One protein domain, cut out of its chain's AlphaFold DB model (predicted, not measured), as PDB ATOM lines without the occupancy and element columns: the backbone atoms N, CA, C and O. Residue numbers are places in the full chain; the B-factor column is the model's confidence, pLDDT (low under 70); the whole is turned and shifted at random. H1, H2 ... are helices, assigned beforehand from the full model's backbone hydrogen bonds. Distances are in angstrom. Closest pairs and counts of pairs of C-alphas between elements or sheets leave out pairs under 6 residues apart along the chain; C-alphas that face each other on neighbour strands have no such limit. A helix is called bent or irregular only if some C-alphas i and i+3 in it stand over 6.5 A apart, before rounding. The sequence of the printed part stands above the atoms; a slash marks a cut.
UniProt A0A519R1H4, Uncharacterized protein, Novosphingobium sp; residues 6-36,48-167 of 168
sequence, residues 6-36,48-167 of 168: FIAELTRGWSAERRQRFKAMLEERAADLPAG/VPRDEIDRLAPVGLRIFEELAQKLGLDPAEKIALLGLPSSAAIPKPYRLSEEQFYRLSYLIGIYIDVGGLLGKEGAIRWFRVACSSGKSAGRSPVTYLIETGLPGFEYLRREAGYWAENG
ATOM      1  N   PHE A   6     -51.076  31.954 -19.321       53.31
ATOM      2  CA  PHE A   6     -51.058  33.336 -19.785       53.31
ATOM      3  C   PHE A   6     -52.183  33.711 -20.758       53.31
ATOM      4  O   PHE A   6     -52.692  34.818 -20.657       53.31
ATOM      5  N   ILE A   7     -52.613  32.833 -21.678       58.66
ATOM      6  CA  ILE A   7     -53.783  33.141 -22.525       58.66
ATOM      7  C   ILE A   7     -55.019  33.234 -21.626       58.66
ATOM      8  O   ILE A   7     -55.822  34.151 -21.778       58.66
ATOM      9  N   ALA A   8     -55.129  32.349 -20.630       63.72
ATOM     10  CA  ALA A   8     -56.188  32.402 -19.626       63.72
ATOM     11  C   ALA A   8     -56.129  33.674 -18.750       63.72
ATOM     12  O   ALA A   8     -57.173  34.209 -18.385       63.72
ATOM     13  N   GLU A   9     -54.929  34.181 -18.451       63.19
ATOM     14  CA  GLU A   9     -54.692  35.433 -17.717       63.19
ATOM     15  C   GLU A   9     -54.978  36.688 -18.560       63.19
ATOM     16  O   GLU A   9     -55.693  37.582 -18.121       63.19
ATOM     17  N   LEU A  10     -54.455  36.761 -19.789       64.06
ATOM     18  CA  LEU A  10     -54.664  37.879 -20.718       64.06
ATOM     19  C   LEU A  10     -56.128  38.055 -21.088       64.06
ATOM     20  O   LEU A  10     -56.598  39.175 -21.263       64.06
ATOM     21  N   THR A  11     -56.832  36.936 -21.214       67.19
ATOM     22  CA  THR A  11     -58.249  36.909 -21.557       67.19
ATOM     23  C   THR A  11     -59.143  36.748 -20.328       67.19
ATOM     24  O   THR A  11     -60.338  36.456 -20.441       67.19
ATOM     25  N   ARG A  12     -58.589  36.955 -19.125       66.31
ATOM     26  CA  ARG A  12     -59.360  36.971 -17.884       66.31
ATOM     27  C   ARG A  12     -60.411  38.079 -17.976       66.31
ATOM     28  O   ARG A  12     -60.094  39.241 -18.202       66.31
ATOM     29  N   GLY A  13     -61.679  37.698 -17.831       69.94
ATOM     30  CA  GLY A  13     -62.826  38.601 -17.996       69.94
ATOM     31  C   GLY A  13     -63.410  38.652 -19.413       69.94
ATOM     32  O   GLY A  13     -64.458  39.257 -19.607       69.94
ATOM     33  N   TRP A  14     -62.801  37.989 -20.401       77.69
ATOM     34  CA  TRP A  14     -63.397  37.838 -21.733       77.69
ATOM     35  C   TRP A  14     -64.446  36.724 -21.740       77.69
ATOM     36  O   TRP A  14     -64.313  35.737 -21.007       77.69
ATOM     37  N   SER A  15     -65.457  36.831 -22.609       80.75
ATOM     38  CA  SER A  15     -66.397  35.731 -22.854       80.75
ATOM     39  C   SER A  15     -65.668  34.505 -23.423       80.75
ATOM     40  O   SER A  15     -64.624  34.634 -24.066       80.75
ATOM     41  N   ALA A  16     -66.204  33.305 -23.185       78.81
ATOM     42  CA  ALA A  16     -65.615  32.066 -23.701       78.81
ATOM     43  C   ALA A  16     -65.510  32.077 -25.237       78.81
ATOM     44  O   ALA A  16     -64.488  31.681 -25.788       78.81
ATOM     45  N   GLU A  17     -66.523  32.626 -25.913       78.25
ATOM     46  CA  GLU A  17     -66.535  32.792 -27.369       78.25
ATOM     47  C   GLU A  17     -65.395  33.701 -27.853       78.25
ATOM     48  O   GLU A  17     -64.656  33.335 -28.766       78.25
ATOM     49  N   ARG A  18     -65.177  34.844 -27.188       75.94
ATOM     50  CA  ARG A  18     -64.089  35.773 -27.530       75.94
ATOM     51  C   ARG A  18     -62.712  35.133 -27.350       75.94
ATOM     52  O   ARG A  18     -61.829  35.322 -28.182       75.94
ATOM     53  N   ARG A  19     -62.527  34.340 -26.289       74.75
ATOM     54  CA  ARG A  19     -61.292  33.564 -26.069       74.75
ATOM     55  C   ARG A  19     -61.067  32.541 -27.172       74.75
ATOM     56  O   ARG A  19     -59.948  32.418 -27.657       74.75
ATOM     57  N   GLN A  20     -62.125  31.833 -27.560       74.75
ATOM     58  CA  GLN A  20     -62.060  30.805 -28.588       74.75
ATOM     59  C   GLN A  20     -61.720  31.407 -29.959       74.75
ATOM     60  O   GLN A  20     -60.852  30.869 -30.640       74.75
ATOM     61  N   ARG A  21     -62.321  32.550 -30.328       72.75
ATOM     62  CA  ARG A  21     -61.989  33.284 -31.565       72.75
ATOM     63  C   ARG A  21     -60.542  33.767 -31.576       72.75
ATOM     64  O   ARG A  21     -59.819  33.506 -32.531       72.75
ATOM     65  N   PHE A  22     -60.098  34.406 -30.493       72.19
ATOM     66  CA  PHE A  22     -58.719  34.878 -30.381       72.19
ATOM     67  C   PHE A  22     -57.711  33.724 -30.468       72.19
ATOM     68  O   PHE A  22     -56.691  33.831 -31.140       72.19
ATOM     69  N   LYS A  23     -58.020  32.588 -29.837       71.31
ATOM     70  CA  LYS A  23     -57.199  31.378 -29.917       71.31
ATOM     71  C   LYS A  23     -57.151  30.799 -31.332       71.31
ATOM     72  O   LYS A  23     -56.058  30.522 -31.810       71.31
ATOM     73  N   ALA A  24     -58.297  30.665 -32.001       71.56
ATOM     74  CA  ALA A  24     -58.369  30.159 -33.372       71.56
ATOM     75  C   ALA A  24     -57.561  31.036 -34.343       71.56
ATOM     76  O   ALA A  24     -56.781  30.511 -35.127       71.56
ATOM     77  N   MET A  25     -57.654  32.362 -34.206       68.88
ATOM     78  CA  MET A  25     -56.867  33.323 -34.987       68.88
ATOM     79  C   MET A  25     -55.350  33.148 -34.775       68.88
ATOM     80  O   MET A  25     -54.575  33.186 -35.730       68.88
ATOM     81  N   LEU A  26     -54.906  32.931 -33.528       66.19
ATOM     82  CA  LEU A  26     -53.493  32.662 -33.231       66.19
ATOM     83  C   LEU A  26     -53.012  31.324 -33.817       66.19
ATOM     84  O   LEU A  26     -51.853  31.222 -34.218       66.19
ATOM     85  N   GLU A  27     -53.869  30.301 -33.833       66.12
ATOM     86  CA  GLU A  27     -53.558  28.961 -34.349       66.12
ATOM     87  C   GLU A  27     -53.524  28.926 -35.885       66.12
ATOM     88  O   GLU A  27     -52.563  28.405 -36.451       66.12
ATOM     89  N   GLU A  28     -54.504  29.542 -36.554       66.56
ATOM     90  CA  GLU A  28     -54.555  29.699 -38.016       66.56
ATOM     91  C   GLU A  28     -53.293  30.395 -38.529       66.56
ATOM     92  O   GLU A  28     -52.619  29.917 -39.442       66.56
ATOM     93  N   ARG A  29     -52.892  31.486 -37.870       62.06
ATOM     94  CA  ARG A  29     -51.741  32.264 -38.323       62.06
ATOM     95  C   ARG A  29     -50.395  31.633 -37.983       62.06
ATOM     96  O   ARG A  29     -49.416  31.865 -38.691       62.06
ATOM     97  N   ALA A  30     -50.335  30.802 -36.940       56.75
ATOM     98  CA  ALA A  30     -49.142  30.021 -36.628       56.75
ATOM     99  C   ALA A  30     -48.802  28.993 -37.728       56.75
ATOM    100  O   ALA A  30     -47.628  28.652 -37.884       56.75
ATOM    101  N   ALA A  31     -49.796  28.527 -38.492       54.38
ATOM    102  CA  ALA A  31     -49.614  27.555 -39.571       54.38
ATOM    103  C   ALA A  31     -49.039  28.166 -40.868       54.38
ATOM    104  O   ALA A  31     -48.325  27.483 -41.597       54.38
ATOM    105  N   ASP A  32     -49.271  29.459 -41.115       48.19
ATOM    106  CA  ASP A  32     -48.904  30.175 -42.352       48.19
ATOM    107  C   ASP A  32     -47.480  30.775 -42.357       48.19
ATOM    108  O   ASP A  32     -47.118  31.588 -43.214       48.19
ATOM    109  N   LEU A  33     -46.641  30.433 -41.377       51.72
ATOM    110  CA  LEU A  33     -45.376  31.135 -41.148       51.72
ATOM    111  C   LEU A  33     -44.220  30.589 -42.009       51.72
ATOM    112  O   LEU A  33     -43.813  29.443 -41.821       51.72
ATOM    113  N   PRO A  34     -43.568  31.412 -42.856       43.38
ATOM    114  CA  PRO A  34     -42.369  30.982 -43.575       43.38
ATOM    115  C   PRO A  34     -41.198  30.837 -42.599       43.38
ATOM    116  O   PRO A  34     -40.791  31.819 -41.986       43.38
ATOM    117  N   ALA A  35     -40.639  29.645 -42.404       41.19
ATOM    118  CA  ALA A  35     -39.480  29.451 -41.532       41.19
ATOM    119  C   ALA A  35     -38.234  30.169 -42.095       41.19
ATOM    120  O   ALA A  35     -37.848  29.932 -43.233       41.19
ATOM    121  N   GLY A  36     -37.595  31.041 -41.305       41.81
ATOM    122  CA  GLY A  36     -36.318  31.674 -41.674       41.81
ATOM    123  C   GLY A  36     -36.273  33.194 -41.498       41.81
ATOM    124  O   GLY A  36     -37.305  33.866 -41.492       41.81
ATOM    125  N   VAL A  48     -39.174  57.410 -46.411       81.38
ATOM    126  CA  VAL A  48     -39.709  58.587 -45.699       81.38
ATOM    127  C   VAL A  48     -38.766  59.780 -45.906       81.38
ATOM    128  O   VAL A  48     -37.568  59.664 -45.630       81.38
ATOM    129  N   PRO A  49     -39.264  60.944 -46.365       89.00
ATOM    130  CA  PRO A  49     -38.451  62.148 -46.499       89.00
ATOM    131  C   PRO A  49     -37.754  62.546 -45.192       89.00
ATOM    132  O   PRO A  49     -38.304  62.434 -44.095       89.00
ATOM    133  N   ARG A  50     -36.519  63.041 -45.303       88.50
ATOM    134  CA  ARG A  50     -35.681  63.368 -44.140       88.50
ATOM    135  C   ARG A  50     -36.301  64.434 -43.233       88.50
ATOM    136  O   ARG A  50     -36.218  64.327 -42.014       88.50
ATOM    137  N   ASP A  51     -36.903  65.450 -43.831       90.25
ATOM    138  CA  ASP A  51     -37.602  66.537 -43.149       90.25
ATOM    139  C   ASP A  51     -38.829  66.035 -42.378       90.25
ATOM    140  O   ASP A  51     -39.104  66.507 -41.274       90.25
ATOM    141  N   GLU A  52     -39.526  65.029 -42.907       88.25
ATOM    142  CA  GLU A  52     -40.627  64.378 -42.207       88.25
ATOM    143  C   GLU A  52     -40.138  63.605 -40.974       88.25
ATOM    144  O   GLU A  52     -40.720  63.755 -39.894       88.25
ATOM    145  N   ILE A  53     -39.034  62.859 -41.099       89.44
ATOM    146  CA  ILE A  53     -38.393  62.176 -39.964       89.44
ATOM    147  C   ILE A  53     -37.989  63.194 -38.897       89.44
ATOM    148  O   ILE A  53     -38.363  63.043 -37.734       89.44
ATOM    149  N   ASP A  54     -37.258  64.246 -39.274       89.06
ATOM    150  CA  ASP A  54     -36.755  65.242 -38.324       89.06
ATOM    151  C   ASP A  54     -37.914  66.004 -37.633       89.06
ATOM    152  O   ASP A  54     -37.817  66.340 -36.451       89.06
ATOM    153  N   ARG A  55     -39.047  66.211 -38.324       88.94
ATOM    154  CA  ARG A  55     -40.270  66.815 -37.764       88.94
ATOM    155  C   ARG A  55     -40.985  65.907 -36.759       88.94
ATOM    156  O   ARG A  55     -41.504  66.400 -35.758       88.94
ATOM    157  N   LEU A  56     -41.060  64.601 -37.026       87.94
ATOM    158  CA  LEU A  56     -41.846  63.649 -36.227       87.94
ATOM    159  C   LEU A  56     -41.041  62.963 -35.114       87.94
ATOM    160  O   LEU A  56     -41.617  62.579 -34.090       87.94
ATOM    161  N   ALA A  57     -39.722  62.841 -35.274       87.75
ATOM    162  CA  ALA A  57     -38.840  62.156 -34.332       87.75
ATOM    163  C   ALA A  57     -38.975  62.647 -32.877       87.75
ATOM    164  O   ALA A  57     -39.080  61.792 -31.994       87.75
ATOM    165  N   PRO A  58     -39.054  63.962 -32.570       88.25
ATOM    166  CA  PRO A  58     -39.177  64.421 -31.184       88.25
ATOM    167  C   PRO A  58     -40.443  63.909 -30.487       88.25
ATOM    168  O   PRO A  58     -40.402  63.501 -29.326       88.25
ATOM    169  N   VAL A  59     -41.575  63.901 -31.200       87.62
ATOM    170  CA  VAL A  59     -42.855  63.427 -30.657       87.62
ATOM    171  C   VAL A  59     -42.830  61.914 -30.486       87.62
ATOM    172  O   VAL A  59     -43.217  61.423 -29.424       87.62
ATOM    173  N   GLY A  60     -42.342  61.185 -31.492       88.88
ATOM    174  CA  GLY A  60     -42.226  59.731 -31.430       88.88
ATOM    175  C   GLY A  60     -41.338  59.277 -30.271       88.88
ATOM    176  O   GLY A  60     -41.734  58.408 -29.502       88.88
ATOM    177  N   LEU A  61     -40.181  59.913 -30.078       90.94
ATOM    178  CA  LEU A  61     -39.255  59.572 -28.996       90.94
ATOM    179  C   LEU A  61     -39.826  59.861 -27.611       90.94
ATOM    180  O   LEU A  61     -39.611  59.075 -26.694       90.94
ATOM    181  N   ARG A  62     -40.603  60.939 -27.454       90.19
ATOM    182  CA  ARG A  62     -41.328  61.193 -26.203       90.19
ATOM    183  C   ARG A  62     -42.323  60.070 -25.899       90.19
ATOM    184  O   ARG A  62     -42.337  59.565 -24.782       90.19
ATOM    185  N   ILE A  63     -43.118  59.659 -26.890       89.50
ATOM    186  CA  ILE A  63     -44.076  58.551 -26.735       89.50
ATOM    187  C   ILE A  63     -43.337  57.249 -26.409       89.50
ATOM    188  O   ILE A  63     -43.771  56.492 -25.544       89.50
ATOM    189  N   PHE A  64     -42.206  56.999 -27.067       92.12
ATOM    190  CA  PHE A  64     -41.370  55.840 -26.785       92.12
ATOM    191  C   PHE A  64     -40.827  55.841 -25.364       92.12
ATOM    192  O   PHE A  64     -40.892  54.805 -24.719       92.12
ATOM    193  N   GLU A  65     -40.345  56.969 -24.844       91.69
ATOM    194  CA  GLU A  65     -39.870  57.035 -23.459       91.69
ATOM    195  C   GLU A  65     -40.991  56.730 -22.459       91.69
ATOM    196  O   GLU A  65     -40.787  55.958 -21.522       91.69
ATOM    197  N   GLU A  66     -42.196  57.258 -22.681       92.06
ATOM    198  CA  GLU A  66     -43.365  56.932 -21.855       92.06
ATOM    199  C   GLU A  66     -43.737  55.444 -21.940       92.06
ATOM    200  O   GLU A  66     -44.054  54.814 -20.928       92.06
ATOM    201  N   LEU A  67     -43.708  54.868 -23.144       90.50
ATOM    202  CA  LEU A  67     -43.980  53.451 -23.355       90.50
ATOM    203  C   LEU A  67     -42.905  52.585 -22.692       90.50
ATOM    204  O   LEU A  67     -43.230  51.625 -22.002       90.50
ATOM    205  N   ALA A  68     -41.636  52.948 -22.844       91.62
ATOM    206  CA  ALA A  68     -40.510  52.238 -22.270       91.62
ATOM    207  C   ALA A  68     -40.557  52.254 -20.737       91.62
ATOM    208  O   ALA A  68     -40.276  51.236 -20.113       91.62
ATOM    209  N   GLN A  69     -40.980  53.366 -20.126       93.38
ATOM    210  CA  GLN A  69     -41.243  53.433 -18.685       93.38
ATOM    211  C   GLN A  69     -42.368  52.481 -18.265       93.38
ATOM    212  O   GLN A  69     -42.195  51.718 -17.319       93.38
ATOM    213  N   LYS A  70     -43.495  52.467 -18.988       90.81
ATOM    214  CA  LYS A  70     -44.632  51.571 -18.698       90.81
ATOM    215  C   LYS A  70     -44.286  50.095 -18.862       90.81
ATOM    216  O   LYS A  70     -44.755  49.262 -18.097       90.81
ATOM    217  N   LEU A  71     -43.468  49.777 -19.860       88.69
ATOM    218  CA  LEU A  71     -42.948  48.434 -20.092       88.69
ATOM    219  C   LEU A  71     -41.830  48.069 -19.099       88.69
ATOM    220  O   LEU A  71     -41.456  46.903 -19.016       88.69
ATOM    221  N   GLY A  72     -41.298  49.034 -18.341       92.06
ATOM    222  CA  GLY A  72     -40.174  48.831 -17.431       92.06
ATOM    223  C   GLY A  72     -38.896  48.425 -18.161       92.06
ATOM    224  O   GLY A  72     -38.197  47.538 -17.679       92.06
ATOM    225  N   LEU A  73     -38.643  48.994 -19.346       92.12
ATOM    226  CA  LEU A  73     -37.468  48.679 -20.156       92.12
ATOM    227  C   LEU A  73     -36.198  49.253 -19.537       92.12
ATOM    228  O   LEU A  73     -36.152  50.440 -19.188       92.12
ATOM    229  N   ASP A  74     -35.153  48.436 -19.475       91.19
ATOM    230  CA  ASP A  74     -33.832  48.908 -19.074       91.19
ATOM    231  C   ASP A  74     -33.148  49.721 -20.203       91.19
ATOM    232  O   ASP A  74     -33.609  49.733 -21.353       91.19
ATOM    233  N   PRO A  75     -32.059  50.459 -19.911       89.44
ATOM    234  CA  PRO A  75     -31.360  51.242 -20.929       89.44
ATOM    235  C   PRO A  75     -30.854  50.422 -22.127       89.44
ATOM    236  O   PRO A  75     -30.859  50.933 -23.247       89.44
ATOM    237  N   ALA A  76     -30.441  49.170 -21.917       89.50
ATOM    238  CA  ALA A  76     -29.941  48.305 -22.980       89.50
ATOM    239  C   ALA A  76     -31.081  47.850 -23.906       89.50
ATOM    240  O   ALA A  76     -30.933  47.901 -25.127       89.50
ATOM    241  N   GLU A  77     -32.241  47.501 -23.349       92.75
ATOM    242  CA  GLU A  77     -33.453  47.180 -24.109       92.75
ATOM    243  C   GLU A  77     -33.908  48.372 -24.959       92.75
ATOM    244  O   GLU A  77     -34.244  48.203 -26.133       92.75
ATOM    245  N   LYS A  78     -33.868  49.596 -24.409       92.56
ATOM    246  CA  LYS A  78     -34.216  50.814 -25.162       92.56
ATOM    247  C   LYS A  78     -33.296  51.027 -26.366       92.56
ATOM    248  O   LYS A  78     -33.778  51.271 -27.472       92.56
ATOM    249  N   ILE A  79     -31.983  50.921 -26.152       89.81
ATOM    250  CA  ILE A  79     -30.957  51.047 -27.199       89.81
ATOM    251  C   ILE A  79     -31.185  49.988 -28.284       89.81
ATOM    252  O   ILE A  79     -31.228  50.315 -29.471       89.81
ATOM    253  N   ALA A  80     -31.407  48.738 -27.880       91.38
ATOM    254  CA  ALA A  80     -31.585  47.622 -28.796       91.38
ATOM    255  C   ALA A  80     -32.880  47.722 -29.622       91.38
ATOM    256  O   ALA A  80     -32.853  47.495 -30.833       91.38
ATOM    257  N   LEU A  81     -34.004  48.125 -29.015       92.81
ATOM    258  CA  LEU A  81     -35.270  48.328 -29.734       92.81
ATOM    259  C   LEU A  81     -35.165  49.441 -30.777       92.81
ATOM    260  O   LEU A  81     -35.695  49.296 -31.880       92.81
ATOM    261  N   LEU A  82     -34.441  50.518 -30.465       91.12
ATOM    262  CA  LEU A  82     -34.159  51.573 -31.433       91.12
ATOM    263  C   LEU A  82     -33.156  51.134 -32.511       91.12
ATOM    264  O   LEU A  82     -33.020  51.828 -33.507       91.12
ATOM    265  N   GLY A  83     -32.471  49.995 -32.373       89.12
ATOM    266  CA  GLY A  83     -31.413  49.590 -33.305       89.12
ATOM    267  C   GLY A  83     -30.153  50.453 -33.180       89.12
ATOM    268  O   GLY A  83     -29.414  50.626 -34.146       89.12
ATOM    269  N   LEU A  84     -29.926  51.039 -32.003       86.19
ATOM    270  CA  LEU A  84     -28.699  51.760 -31.685       86.19
ATOM    271  C   LEU A  84     -27.599  50.764 -31.271       86.19
ATOM    272  O   LEU A  84     -27.902  49.716 -30.695       86.19
ATOM    273  N   PRO A  85     -26.314  51.065 -31.533       79.19
ATOM    274  CA  PRO A  85     -25.225  50.225 -31.053       79.19
ATOM    275  C   PRO A  85     -25.168  50.247 -29.518       79.19
ATOM    276  O   PRO A  85     -25.460  51.264 -28.895       79.19
ATOM    277  N   SER A  86     -24.757  49.132 -28.908       67.00
ATOM    278  CA  SER A  86     -24.778  48.908 -27.450       67.00
ATOM    279  C   SER A  86     -23.960  49.912 -26.623       67.00
ATOM    280  O   SER A  86     -24.186  50.037 -25.423       67.00
ATOM    281  N   SER A  87     -23.034  50.641 -27.251       59.94
ATOM    282  CA  SER A  87     -22.229  51.708 -26.642       59.94
ATOM    283  C   SER A  87     -22.767  53.125 -26.887       59.94
ATOM    284  O   SER A  87     -22.172  54.092 -26.409       59.94
ATOM    285  N   ALA A  88     -23.864  53.286 -27.632       61.47
ATOM    286  CA  ALA A  88     -24.432  54.600 -27.905       61.47
ATOM    287  C   ALA A  88     -25.200  55.141 -26.695       61.47
ATOM    288  O   ALA A  88     -26.131  54.519 -26.189       61.47
ATOM    289  N   ALA A  89     -24.886  56.375 -26.301       61.59
ATOM    290  CA  ALA A  89     -25.867  57.216 -25.630       61.59
ATOM    291  C   ALA A  89     -26.945  57.599 -26.653       61.59
ATOM    292  O   ALA A  89     -26.610  57.889 -27.804       61.59
ATOM    293  N   ILE A  90     -28.223  57.626 -26.258       58.81
ATOM    294  CA  ILE A  90     -29.300  58.061 -27.157       58.81
ATOM    295  C   ILE A  90     -28.974  59.516 -27.591       58.81
ATOM    296  O   ILE A  90     -28.948  60.404 -26.731       58.81
ATOM    297  N   PRO A  91     -28.643  59.776 -28.872       53.09
ATOM    298  CA  PRO A  91     -27.936  60.994 -29.271       53.09
ATOM    299  C   PRO A  91     -28.827  62.233 -29.177       53.09
ATOM    300  O   PRO A  91     -29.914  62.248 -29.737       53.09
ATOM    301  N   LYS A  92     -28.366  63.308 -28.527       58.09
ATOM    302  CA  LYS A  92     -29.041  64.620 -28.550       58.09
ATOM    303  C   LYS A  92     -28.310  65.574 -29.512       58.09
ATOM    304  O   LYS A  92     -27.105  65.738 -29.343       58.09
ATOM    305  N   PRO A  93     -28.998  66.252 -30.454       58.88
ATOM    306  CA  PRO A  93     -30.404  66.086 -30.831       58.88
ATOM    307  C   PRO A  93     -30.629  64.791 -31.631       58.88
ATOM    308  O   PRO A  93     -29.807  64.422 -32.468       58.88
ATOM    309  N   TYR A  94     -31.750  64.116 -31.369       65.56
ATOM    310  CA  TYR A  94     -32.073  62.796 -31.917       65.56
ATOM    311  C   TYR A  94     -32.329  62.843 -33.424       65.56
ATOM    312  O   TYR A  94     -33.464  62.954 -33.882       65.56
ATOM    313  N   ARG A  95     -31.263  62.749 -34.216       76.56
ATOM    314  CA  ARG A  95     -31.362  62.480 -35.648       76.56
ATOM    315  C   ARG A  95     -31.544  60.984 -35.845       76.56
ATOM    316  O   ARG A  95     -30.562  60.250 -35.883       76.56
ATOM    317  N   LEU A  96     -32.796  60.554 -35.973       85.62
ATOM    318  CA  LEU A  96     -33.097  59.167 -36.311       85.62
ATOM    319  C   LEU A  96     -32.654  58.869 -37.748       85.62
ATOM    320  O   LEU A  96     -32.770  59.712 -38.646       85.62
ATOM    321  N   SER A  97     -32.112  57.673 -37.962       88.88
ATOM    322  CA  SER A  97     -32.075  57.063 -39.286       88.88
ATOM    323  C   SER A  97     -33.490  56.662 -39.704       88.88
ATOM    324  O   SER A  97     -34.402  56.577 -38.881       88.88
ATOM    325  N   GLU A  98     -33.675  56.391 -40.990       88.44
ATOM    326  CA  GLU A  98     -34.942  55.881 -41.509       88.44
ATOM    327  C   GLU A  98     -35.348  54.557 -40.838       88.44
ATOM    328  O   GLU A  98     -36.474  54.417 -40.370       88.44
ATOM    329  N   GLU A  99     -34.406  53.626 -40.666       89.56
ATOM    330  CA  GLU A  99     -34.655  52.376 -39.935       89.56
ATOM    331  C   GLU A  99     -35.098  52.630 -38.485       89.56
ATOM    332  O   GLU A  99     -36.058  52.021 -38.012       89.56
ATOM    333  N   GLN A 100     -34.418  53.532 -37.771       90.88
ATOM    334  CA  GLN A 100     -34.769  53.885 -36.393       90.88
ATOM    335  C   GLN A 100     -36.169  54.496 -36.316       90.88
ATOM    336  O   GLN A 100     -36.942  54.176 -35.411       90.88
ATOM    337  N   PHE A 101     -36.507  55.351 -37.282       90.88
ATOM    338  CA  PHE A 101     -37.832  55.942 -37.400       90.88
ATOM    339  C   PHE A 101     -38.910  54.877 -37.640       90.88
ATOM    340  O   PHE A 101     -39.945  54.901 -36.972       90.88
ATOM    341  N   TYR A 102     -38.660  53.894 -38.510       91.69
ATOM    342  CA  TYR A 102     -39.598  52.793 -38.738       91.69
ATOM    343  C   TYR A 102     -39.763  51.887 -37.518       91.69
ATOM    344  O   TYR A 102     -40.895  51.604 -37.132       91.69
ATOM    345  N   ARG A 103     -38.673  51.481 -36.852       93.38
ATOM    346  CA  ARG A 103     -38.737  50.698 -35.600       93.38
ATOM    347  C   ARG A 103     -39.584  51.405 -34.543       93.38
ATOM    348  O   ARG A 103     -40.463  50.796 -33.936       93.38
ATOM    349  N   LEU A 104     -39.356  52.707 -34.373       92.38
ATOM    350  CA  LEU A 104     -40.108  53.562 -33.460       92.38
ATOM    351  C   LEU A 104     -41.598  53.621 -33.824       92.38
ATOM    352  O   LEU A 104     -42.454  53.375 -32.973       92.38
ATOM    353  N   SER A 105     -41.900  53.923 -35.088       90.31
ATOM    354  CA  SER A 105     -43.267  53.998 -35.612       90.31
ATOM    355  C   SER A 105     -44.014  52.676 -35.420       90.31
ATOM    356  O   SER A 105     -45.138  52.651 -34.915       90.31
ATOM    357  N   TYR A 106     -43.363  51.554 -35.727       93.12
ATOM    358  CA  TYR A 106     -43.941  50.231 -35.553       93.12
ATOM    359  C   TYR A 106     -44.181  49.857 -34.111       93.12
ATOM    360  O   TYR A 106     -45.257  49.354 -33.811       93.12
ATOM    361  N   LEU A 107     -43.236  50.124 -33.213       93.88
ATOM    362  CA  LEU A 107     -43.434  49.838 -31.797       93.88
ATOM    363  C   LEU A 107     -44.677  50.550 -31.252       93.88
ATOM    364  O   LEU A 107     -45.491  49.940 -30.557       93.88
ATOM    365  N   ILE A 108     -44.836  51.828 -31.610       91.19
ATOM    366  CA  ILE A 108     -45.996  52.633 -31.220       91.19
ATOM    367  C   ILE A 108     -47.277  52.066 -31.844       91.19
ATOM    368  O   ILE A 108     -48.264  51.885 -31.135       91.19
ATOM    369  N   GLY A 109     -47.257  51.735 -33.138       88.06
ATOM    370  CA  GLY A 109     -48.395  51.132 -33.837       88.06
ATOM    371  C   GLY A 109     -48.834  49.798 -33.229       88.06
ATOM    372  O   GLY A 109     -50.007  49.628 -32.921       88.06
ATOM    373  N   ILE A 110     -47.890  48.890 -32.961       90.88
ATOM    374  CA  ILE A 110     -48.157  47.598 -32.308       90.88
ATOM    375  C   ILE A 110     -48.803  47.826 -30.937       90.88
ATOM    376  O   ILE A 110     -49.780  47.163 -30.600       90.88
ATOM    377  N   TYR A 111     -48.290  48.773 -30.143       90.12
ATOM    378  CA  TYR A 111     -48.876  49.089 -28.841       90.12
ATOM    379  C   TYR A 111     -50.310  49.609 -28.936       90.12
ATOM    380  O   TYR A 111     -51.149  49.211 -28.129       90.12
ATOM    381  N   ILE A 112     -50.600  50.475 -29.908       87.19
ATOM    382  CA  ILE A 112     -51.952  51.000 -30.127       87.19
ATOM    383  C   ILE A 112     -52.904  49.870 -30.525       87.19
ATOM    384  O   ILE A 112     -53.953  49.722 -29.899       87.19
ATOM    385  N   ASP A 113     -52.516  49.044 -31.496       87.00
ATOM    386  CA  ASP A 113     -53.350  47.965 -32.030       87.00
ATOM    387  C   ASP A 113     -53.642  46.902 -30.957       87.00
ATOM    388  O   ASP A 113     -54.798  46.577 -30.672       87.00
ATOM    389  N   VAL A 114     -52.602  46.426 -30.264       85.62
ATOM    390  CA  VAL A 114     -52.754  45.474 -29.150       85.62
ATOM    391  C   VAL A 114     -53.513  46.115 -27.982       85.62
ATOM    392  O   VAL A 114     -54.317  45.456 -27.322       85.62
ATOM    393  N   GLY A 115     -53.303  47.408 -27.729       86.25
ATOM    394  CA  GLY A 115     -54.023  48.176 -26.714       86.25
ATOM    395  C   GLY A 115     -55.516  48.305 -27.002       86.25
ATOM    396  O   GLY A 115     -56.311  48.256 -26.063       86.25
ATOM    397  N   GLY A 116     -55.912  48.410 -28.272       82.19
ATOM    398  CA  GLY A 116     -57.314  48.377 -28.688       82.19
ATOM    399  C   GLY A 116     -57.989  47.042 -28.367       82.19
ATOM    400  O   GLY A 116     -59.139  47.017 -27.935       82.19
ATOM    401  N   LEU A 117     -57.252  45.936 -28.496       81.75
ATOM    402  CA  LEU A 117     -57.757  44.587 -28.233       81.75
ATOM    403  C   LEU A 117     -57.798  44.235 -26.744       81.75
ATOM    404  O   LEU A 117     -58.786  43.685 -26.255       81.75
ATOM    405  N   LEU A 118     -56.704  44.504 -26.030       81.50
ATOM    406  CA  LEU A 118     -56.465  44.005 -24.671       81.50
ATOM    407  C   LEU A 118     -56.653  45.078 -23.587       81.50
ATOM    408  O   LEU A 118     -56.555  44.778 -22.395       81.50
ATOM    409  N   GLY A 119     -56.878  46.333 -23.977       83.88
ATOM    410  CA  GLY A 119     -56.715  47.484 -23.095       83.88
ATOM    411  C   GLY A 119     -55.239  47.779 -22.795       83.88
ATOM    412  O   GLY A 119     -54.344  46.970 -23.044       83.88
ATOM    413  N   LYS A 120     -54.968  48.957 -22.217       83.62
ATOM    414  CA  LYS A 120     -53.596  49.444 -21.962       83.62
ATOM    415  C   LYS A 120     -52.763  48.480 -21.109       83.62
ATOM    416  O   LYS A 120     -51.639  48.154 -21.477       83.62
ATOM    417  N   GLU A 121     -53.332  47.994 -20.009       84.19
ATOM    418  CA  GLU A 121     -52.655  47.062 -19.096       84.19
ATOM    419  C   GLU A 121     -52.443  45.678 -19.723       84.19
ATOM    420  O   GLU A 121     -51.421  45.032 -19.496       84.19
ATOM    421  N   GLY A 122     -53.396  45.223 -20.544       83.00
ATOM    422  CA  GLY A 122     -53.269  43.972 -21.286       83.00
ATOM    423  C   GLY A 122     -52.151  44.036 -22.326       83.00
ATOM    424  O   GLY A 122     -51.365  43.098 -22.427       83.00
ATOM    425  N   ALA A 123     -52.012  45.167 -23.024       86.69
ATOM    426  CA  ALA A 123     -50.918  45.391 -23.964       86.69
ATOM    427  C   ALA A 123     -49.549  45.407 -23.272       86.69
ATOM    428  O   ALA A 123     -48.632  44.730 -23.732       86.69
ATOM    429  N   ILE A 124     -49.415  46.105 -22.137       87.69
ATOM    430  CA  ILE A 124     -48.166  46.124 -21.352       87.69
ATOM    431  C   ILE A 124     -47.749  44.698 -20.967       87.69
ATOM    432  O   ILE A 124     -46.602  44.306 -21.185       87.69
ATOM    433  N   ARG A 125     -48.691  43.896 -20.450       84.62
ATOM    434  CA  ARG A 125     -48.425  42.492 -20.103       84.62
ATOM    435  C   ARG A 125     -48.048  41.659 -21.323       84.62
ATOM    436  O   ARG A 125     -47.100  40.882 -21.248       84.62
ATOM    437  N   TRP A 126     -48.754  41.828 -22.440       85.62
ATOM    438  CA  TRP A 126     -48.464  41.116 -23.684       85.62
ATOM    439  C   TRP A 126     -47.035  41.366 -24.171       85.62
ATOM    440  O   TRP A 126     -46.338  40.409 -24.485       85.62
ATOM    441  N   PHE A 127     -46.549  42.610 -24.134       86.75
ATOM    442  CA  PHE A 127     -45.184  42.942 -24.561       86.75
ATOM    443  C   PHE A 127     -44.078  42.272 -23.735       86.75
ATOM    444  O   PHE A 127     -42.992  42.036 -24.267       86.75
ATOM    445  N   ARG A 128     -44.321  41.992 -22.448       84.88
ATOM    446  CA  ARG A 128     -43.294  41.466 -21.531       84.88
ATOM    447  C   ARG A 128     -43.325  39.960 -21.349       84.88
ATOM    448  O   ARG A 128     -42.316  39.383 -20.955       84.88
ATOM    449  N   VAL A 129     -44.441  39.306 -21.633       77.88
ATOM    450  CA  VAL A 129     -44.562  37.868 -21.402       77.88
ATOM    451  C   VAL A 129     -44.227  37.084 -22.661       77.88
ATOM    452  O   VAL A 129     -44.554  37.485 -23.772       77.88
ATOM    453  N   ALA A 130     -43.581  35.938 -22.455       62.97
ATOM    454  CA  ALA A 130     -43.365  34.907 -23.454       62.97
ATOM    455  C   ALA A 130     -44.633  34.627 -24.279       62.97
ATOM    456  O   ALA A 130     -45.608  34.062 -23.776       62.97
ATOM    457  N   CYS A 131     -44.610  34.981 -25.563       61.00
ATOM    458  CA  CYS A 131     -45.639  34.562 -26.500       61.00
ATOM    459  C   CYS A 131     -45.288  33.164 -27.012       61.00
ATOM    460  O   CYS A 131     -44.283  32.953 -27.694       61.00
ATOM    461  N   SER A 132     -46.132  32.193 -26.670       51.22
ATOM    462  CA  SER A 132     -46.041  30.822 -27.175       51.22
ATOM    463  C   SER A 132     -46.728  30.636 -28.534       51.22
ATOM    464  O   SER A 132     -46.676  29.541 -29.085       51.22
ATOM    465  N   SER A 133     -47.395  31.664 -29.071       51.25
ATOM    466  CA  SER A 133     -47.953  31.664 -30.426       51.25
ATOM    467  C   SER A 133     -46.923  32.159 -31.452       51.25
ATOM    468  O   SER A 133     -46.174  33.105 -31.200       51.25
ATOM    469  N   GLY A 134     -46.885  31.514 -32.621       55.09
ATOM    470  CA  GLY A 134     -46.023  31.890 -33.747       55.09
ATOM    471  C   GLY A 134     -44.509  31.728 -33.509       55.09
ATOM    472  O   GLY A 134     -44.057  30.949 -32.670       55.09
ATOM    473  N   LYS A 135     -43.696  32.479 -34.270       49.78
ATOM    474  CA  LYS A 135     -42.211  32.415 -34.267       49.78
ATOM    475  C   LYS A 135     -41.537  32.973 -33.009       49.78
ATOM    476  O   LYS A 135     -40.313  32.863 -32.868       49.78
ATOM    477  N   SER A 136     -42.302  33.571 -32.100       50.97
ATOM    478  CA  SER A 136     -41.761  34.067 -30.836       50.97
ATOM    479  C   SER A 136     -41.150  32.925 -30.017       50.97
ATOM    480  O   SER A 136     -40.193  33.169 -29.293       50.97
ATOM    481  N   ALA A 137     -41.573  31.667 -30.227       59.75
ATOM    482  CA  ALA A 137     -40.945  30.469 -29.651       59.75
ATOM    483  C   ALA A 137     -40.780  30.545 -28.118       59.75
ATOM    484  O   ALA A 137     -39.783  30.089 -27.569       59.75
ATOM    485  N   GLY A 138     -41.740  31.169 -27.424       64.19
ATOM    486  CA  GLY A 138     -41.662  31.396 -25.979       64.19
ATOM    487  C   GLY A 138     -40.859  32.636 -25.569       64.19
ATOM    488  O   GLY A 138     -40.611  32.831 -24.385       64.19
ATOM    489  N   ARG A 139     -40.470  33.503 -26.509       72.44
ATOM    490  CA  ARG A 139     -39.894  34.827 -26.223       72.44
ATOM    491  C   ARG A 139     -40.989  35.871 -26.061       72.44
ATOM    492  O   ARG A 139     -42.063  35.760 -26.657       72.44
ATOM    493  N   SER A 140     -40.716  36.896 -25.256       84.31
ATOM    494  CA  SER A 140     -41.592  38.069 -25.197       84.31
ATOM    495  C   SER A 140     -41.543  38.844 -26.520       84.31
ATOM    496  O   SER A 140     -40.514  38.792 -27.202       84.31
ATOM    497  N   PRO A 141     -42.599  39.588 -26.893       87.81
ATOM    498  CA  PRO A 141     -42.549  40.493 -28.036       87.81
ATOM    499  C   PRO A 141     -41.354  41.451 -27.988       87.81
ATOM    500  O   PRO A 141     -40.697  41.630 -29.006       87.81
ATOM    501  N   VAL A 142     -40.998  41.999 -26.818       90.75
ATOM    502  CA  VAL A 142     -39.796  42.849 -26.672       90.75
ATOM    503  C   VAL A 142     -38.526  42.092 -27.068       90.75
ATOM    504  O   VAL A 142     -37.765  42.567 -27.909       90.75
ATOM    505  N   THR A 143     -38.317  40.898 -26.512       87.50
ATOM    506  CA  THR A 143     -37.148  40.059 -26.821       87.50
ATOM    507  C   THR A 143     -37.102  39.698 -28.306       87.50
ATOM    508  O   THR A 143     -36.061  39.820 -28.944       87.50
ATOM    509  N   TYR A 144     -38.245  39.306 -28.874       85.94
ATOM    510  CA  TYR A 144     -38.360  38.976 -30.289       85.94
ATOM    511  C   TYR A 144     -37.963  40.160 -31.181       85.94
ATOM    512  O   TYR A 144     -37.155  39.988 -32.094       85.94
ATOM    513  N   LEU A 145     -38.479  41.361 -30.900       90.81
ATOM    514  CA  LEU A 145     -38.172  42.581 -31.654       90.81
ATOM    515  C   LEU A 145     -36.687  42.956 -31.580       90.81
ATOM    516  O   LEU A 145     -36.096  43.338 -32.591       90.81
ATOM    517  N   ILE A 146     -36.071  42.813 -30.404       90.81
ATOM    518  CA  ILE A 146     -34.636  43.062 -30.209       90.81
ATOM    519  C   ILE A 146     -33.793  42.108 -31.065       90.81
ATOM    520  O   ILE A 146     -32.891  42.548 -31.774       90.81
ATOM    521  N   GLU A 147     -34.091  40.811 -31.033       87.25
ATOM    522  CA  GLU A 147     -33.280  39.787 -31.701       87.25
ATOM    523  C   GLU A 147     -33.445  39.760 -33.223       87.25
ATOM    524  O   GLU A 147     -32.528  39.372 -33.948       87.25
ATOM    525  N   THR A 148     -34.630  40.119 -33.712       85.12
ATOM    526  CA  THR A 148     -34.962  40.048 -35.142       85.12
ATOM    527  C   THR A 148     -34.812  41.381 -35.861       85.12
ATOM    528  O   THR A 148     -34.728  41.396 -37.087       85.12
ATOM    529  N   GLY A 149     -34.732  42.492 -35.126       88.88
ATOM    530  CA  GLY A 149     -34.565  43.821 -35.696       88.88
ATOM    531  C   GLY A 149     -35.774  44.285 -36.512       88.88
ATOM    532  O   GLY A 149     -36.886  43.803 -36.305       88.88
ATOM    533  N   LEU A 150     -35.562  45.225 -37.444       88.31
ATOM    534  CA  LEU A 150     -36.626  45.825 -38.264       88.31
ATOM    535  C   LEU A 150     -37.575  44.791 -38.907       88.31
ATOM    536  O   LEU A 150     -38.785  45.005 -38.808       88.31
ATOM    537  N   PRO A 151     -37.105  43.653 -39.464       86.69
ATOM    538  CA  PRO A 151     -38.004  42.606 -39.944       86.69
ATOM    539  C   PRO A 151     -39.033  42.174 -38.884       86.69
ATOM    540  O   PRO A 151     -40.230  42.117 -39.161       86.69
ATOM    541  N   GLY A 152     -38.610  41.926 -37.643       86.38
ATOM    542  CA  GLY A 152     -39.526  41.557 -36.563       86.38
ATOM    543  C   GLY A 152     -40.587  42.607 -36.268       86.38
ATOM    544  O   GLY A 152     -41.739  42.251 -36.018       86.38
ATOM    545  N   PHE A 153     -40.213  43.889 -36.330       90.06
ATOM    546  CA  PHE A 153     -41.156  45.000 -36.177       90.06
ATOM    547  C   PHE A 153     -42.206  44.999 -37.285       90.06
ATOM    548  O   PHE A 153     -43.390  45.104 -36.985       90.06
ATOM    549  N   GLU A 154     -41.801  44.829 -38.543       87.75
ATOM    550  CA  GLU A 154     -42.728  44.751 -39.680       87.75
ATOM    551  C   GLU A 154     -43.703  43.579 -39.544       87.75
ATOM    552  O   GLU A 154     -44.906  43.727 -39.772       87.75
ATOM    553  N   TYR A 155     -43.198  42.412 -39.135       84.12
ATOM    554  CA  TYR A 155     -44.036  41.242 -38.897       84.12
ATOM    555  C   TYR A 155     -45.044  41.491 -37.785       84.12
ATOM    556  O   TYR A 155     -46.243  41.375 -38.028       84.12
ATOM    557  N   LEU A 156     -44.589  41.873 -36.588       85.44
ATOM    558  CA  LEU A 156     -45.504  42.093 -35.471       85.44
ATOM    559  C   LEU A 156     -46.459  43.257 -35.726       85.44
ATOM    560  O   LEU A 156     -47.594  43.196 -35.270       85.44
ATOM    561  N   ARG A 157     -46.057  44.283 -36.487       88.50
ATOM    562  CA  ARG A 157     -46.965  45.357 -36.905       88.50
ATOM    563  C   ARG A 157     -48.097  44.828 -37.769       88.50
ATOM    564  O   ARG A 157     -49.242  45.224 -37.550       88.50
ATOM    565  N   ARG A 158     -47.782  43.986 -38.754       84.25
ATOM    566  CA  ARG A 158     -48.788  43.380 -39.632       84.25
ATOM    567  C   ARG A 158     -49.720  42.468 -38.845       84.25
ATOM    568  O   ARG A 158     -50.926  42.542 -39.029       84.25
ATOM    569  N   GLU A 159     -49.167  41.645 -37.960       81.19
ATOM    570  CA  GLU A 159     -49.956  40.736 -37.127       81.19
ATOM    571  C   GLU A 159     -50.863  41.506 -36.166       81.19
ATOM    572  O   GLU A 159     -52.058  41.243 -36.121       81.19
ATOM    573  N   ALA A 160     -50.335  42.514 -35.465       83.44
ATOM    574  CA  ALA A 160     -51.120  43.348 -34.560       83.44
ATOM    575  C   ALA A 160     -52.241  44.102 -35.290       83.44
ATOM    576  O   ALA A 160     -53.363  44.129 -34.794       83.44
ATOM    577  N   GLY A 161     -51.960  44.651 -36.479       81.69
ATOM    578  CA  GLY A 161     -52.972  45.306 -37.314       81.69
ATOM    579  C   GLY A 161     -54.063  44.335 -37.756       81.69
ATOM    580  O   GLY A 161     -55.245  44.605 -37.565       81.69
ATOM    581  N   TYR A 162     -53.673  43.153 -38.239       81.50
ATOM    582  CA  TYR A 162     -54.617  42.096 -38.598       81.50
ATOM    583  C   TYR A 162     -55.497  41.691 -37.408       81.50
ATOM    584  O   TYR A 162     -56.715  41.581 -37.552       81.50
ATOM    585  N   TRP A 163     -54.916  41.521 -36.217       81.06
ATOM    586  CA  TRP A 163     -55.688  41.225 -35.012       81.06
ATOM    587  C   TRP A 163     -56.630  42.368 -34.644       81.06
ATOM    588  O   TRP A 163     -57.749  42.102 -34.232       81.06
ATOM    589  N   ALA A 164     -56.207  43.626 -34.772       76.94
ATOM    590  CA  ALA A 164     -57.047  44.779 -34.454       76.94
ATOM    591  C   ALA A 164     -58.249  44.898 -35.406       76.94
ATOM    592  O   ALA A 164     -59.347  45.237 -34.964       76.94
ATOM    593  N   GLU A 165     -58.050  44.574 -36.684       76.88
ATOM    594  CA  GLU A 165     -59.082  44.611 -37.724       76.88
ATOM    595  C   GLU A 165     -60.064  43.433 -37.637       76.88
ATOM    596  O   GLU A 165     -61.253  43.611 -37.889       76.88
ATOM    597  N   ASN A 166     -59.588  42.242 -37.260       73.94
ATOM    598  CA  ASN A 166     -60.380  41.001 -37.271       73.94
ATOM    599  C   ASN A 166     -60.773  40.510 -35.862       73.94
ATOM    600  O   ASN A 166     -61.468  39.508 -35.717       73.94
ATOM    601  N   GLY A 167     -60.313  41.193 -34.811       61.50
ATOM    602  CA  GLY A 167     -60.418  40.780 -33.407       61.50
ATOM    603  C   GLY A 167     -61.691  41.206 -32.672       61.50
ATOM    604  O   GLY A 167     -61.656  41.305 -31.440       61.50
TER     605      GLY A 167
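This is residues 6 to 36 and 48 to 167 of the 168 residues of an uncharacterized protein of Novosphingobium sp (UniProt A0A519R1H4). What picture do the parts make? The long bent helix H5 runs through the middle of a helical body: its first arm, H5a, has H3 on one side and H7 on the other, its shorter arm, H5b, turns back, and H4 and H6 pack on each other, H4 also on H5a and H6 also on H5b. H1 and H2 lie at one end, H2 only loosely attached, and the loop of residues 83 to 97 lies at the opposite end. What is its make-up and size? The printed part has 151 residues with seven named helices, H1 to H7 in order, and no named strand; its class is all helix. It is compact, with a radius of gyration of the C-alphas of 16.0 A, yet elongated in outline, spanning 49 by 32 by 28 A.

Where do the first helices lie? H1, residues 6 to 10, begins at C-alpha 6 (-51.058, 33.336, -19.785), and H2, residues 16 to 31, is 23.0 A long. H3, residues 50 to 71, is 29.2 A long and irregular, with C-alphas 55 and 58 7.1 A apart and a kink of 44 degrees near residue 58. What follows them? H4 is residues 75 to 82. H5, residues 98 to 128, was assigned as one helix by its hydrogen bonds but is bent, with C-alphas 117 and 120 9.0 A apart; its arms are H5a, residues 98 to 117, 28.7 A long, and H5b, residues 120 to 128. H6 is residues 141 to 148, and H7, residues 150 to 166, runs 24.3 A to C-alpha 166 (-60.380, 41.001, -37.271).

What surrounds the hub, H5? H5a touches H7 at a shallow tilt of 27 degrees, the same way, closest at the C-alphas of Ile 110 and Arg 157, 5.3 A. H5a touches H3 at a steep tilt of 47 degrees, closest at the C-alphas of Ile 53 and Phe 101, 6.8 A; H3 and H7 are apart. Where are the others? H4 touches H6, closest at the C-alphas of Leu 81 and Ile 146, 5.3 A. H1 and H5b only just touch, with 3 pairs of C-alphas within 8 A, the closest being Leu 10 and Gly 122 at 6.3 A. H2 and H7 are close but not clearly touching, closest at the C-alphas of Met 25 and Trp 163, 8.0 A. Are the backbones in order? Every O i to N i+4 pair is within hydrogen-bond range in H1, H2, H4, H5a, H5b, H6 and H7, and 16 of 18 are in H3.

Where is it cut, and which links are long? Residues 37 to 47 are not printed, and C-alphas 36 and 48 are 27.4 A apart across the cut. The links H4 to H5 and H5 to H6 are long. Where is confidence low? The pLDDT is under 70 at residues 6 to 13, 25 to 36, 86 to 94, 130 to 138 and 167, and its mean over the printed part is 79.0.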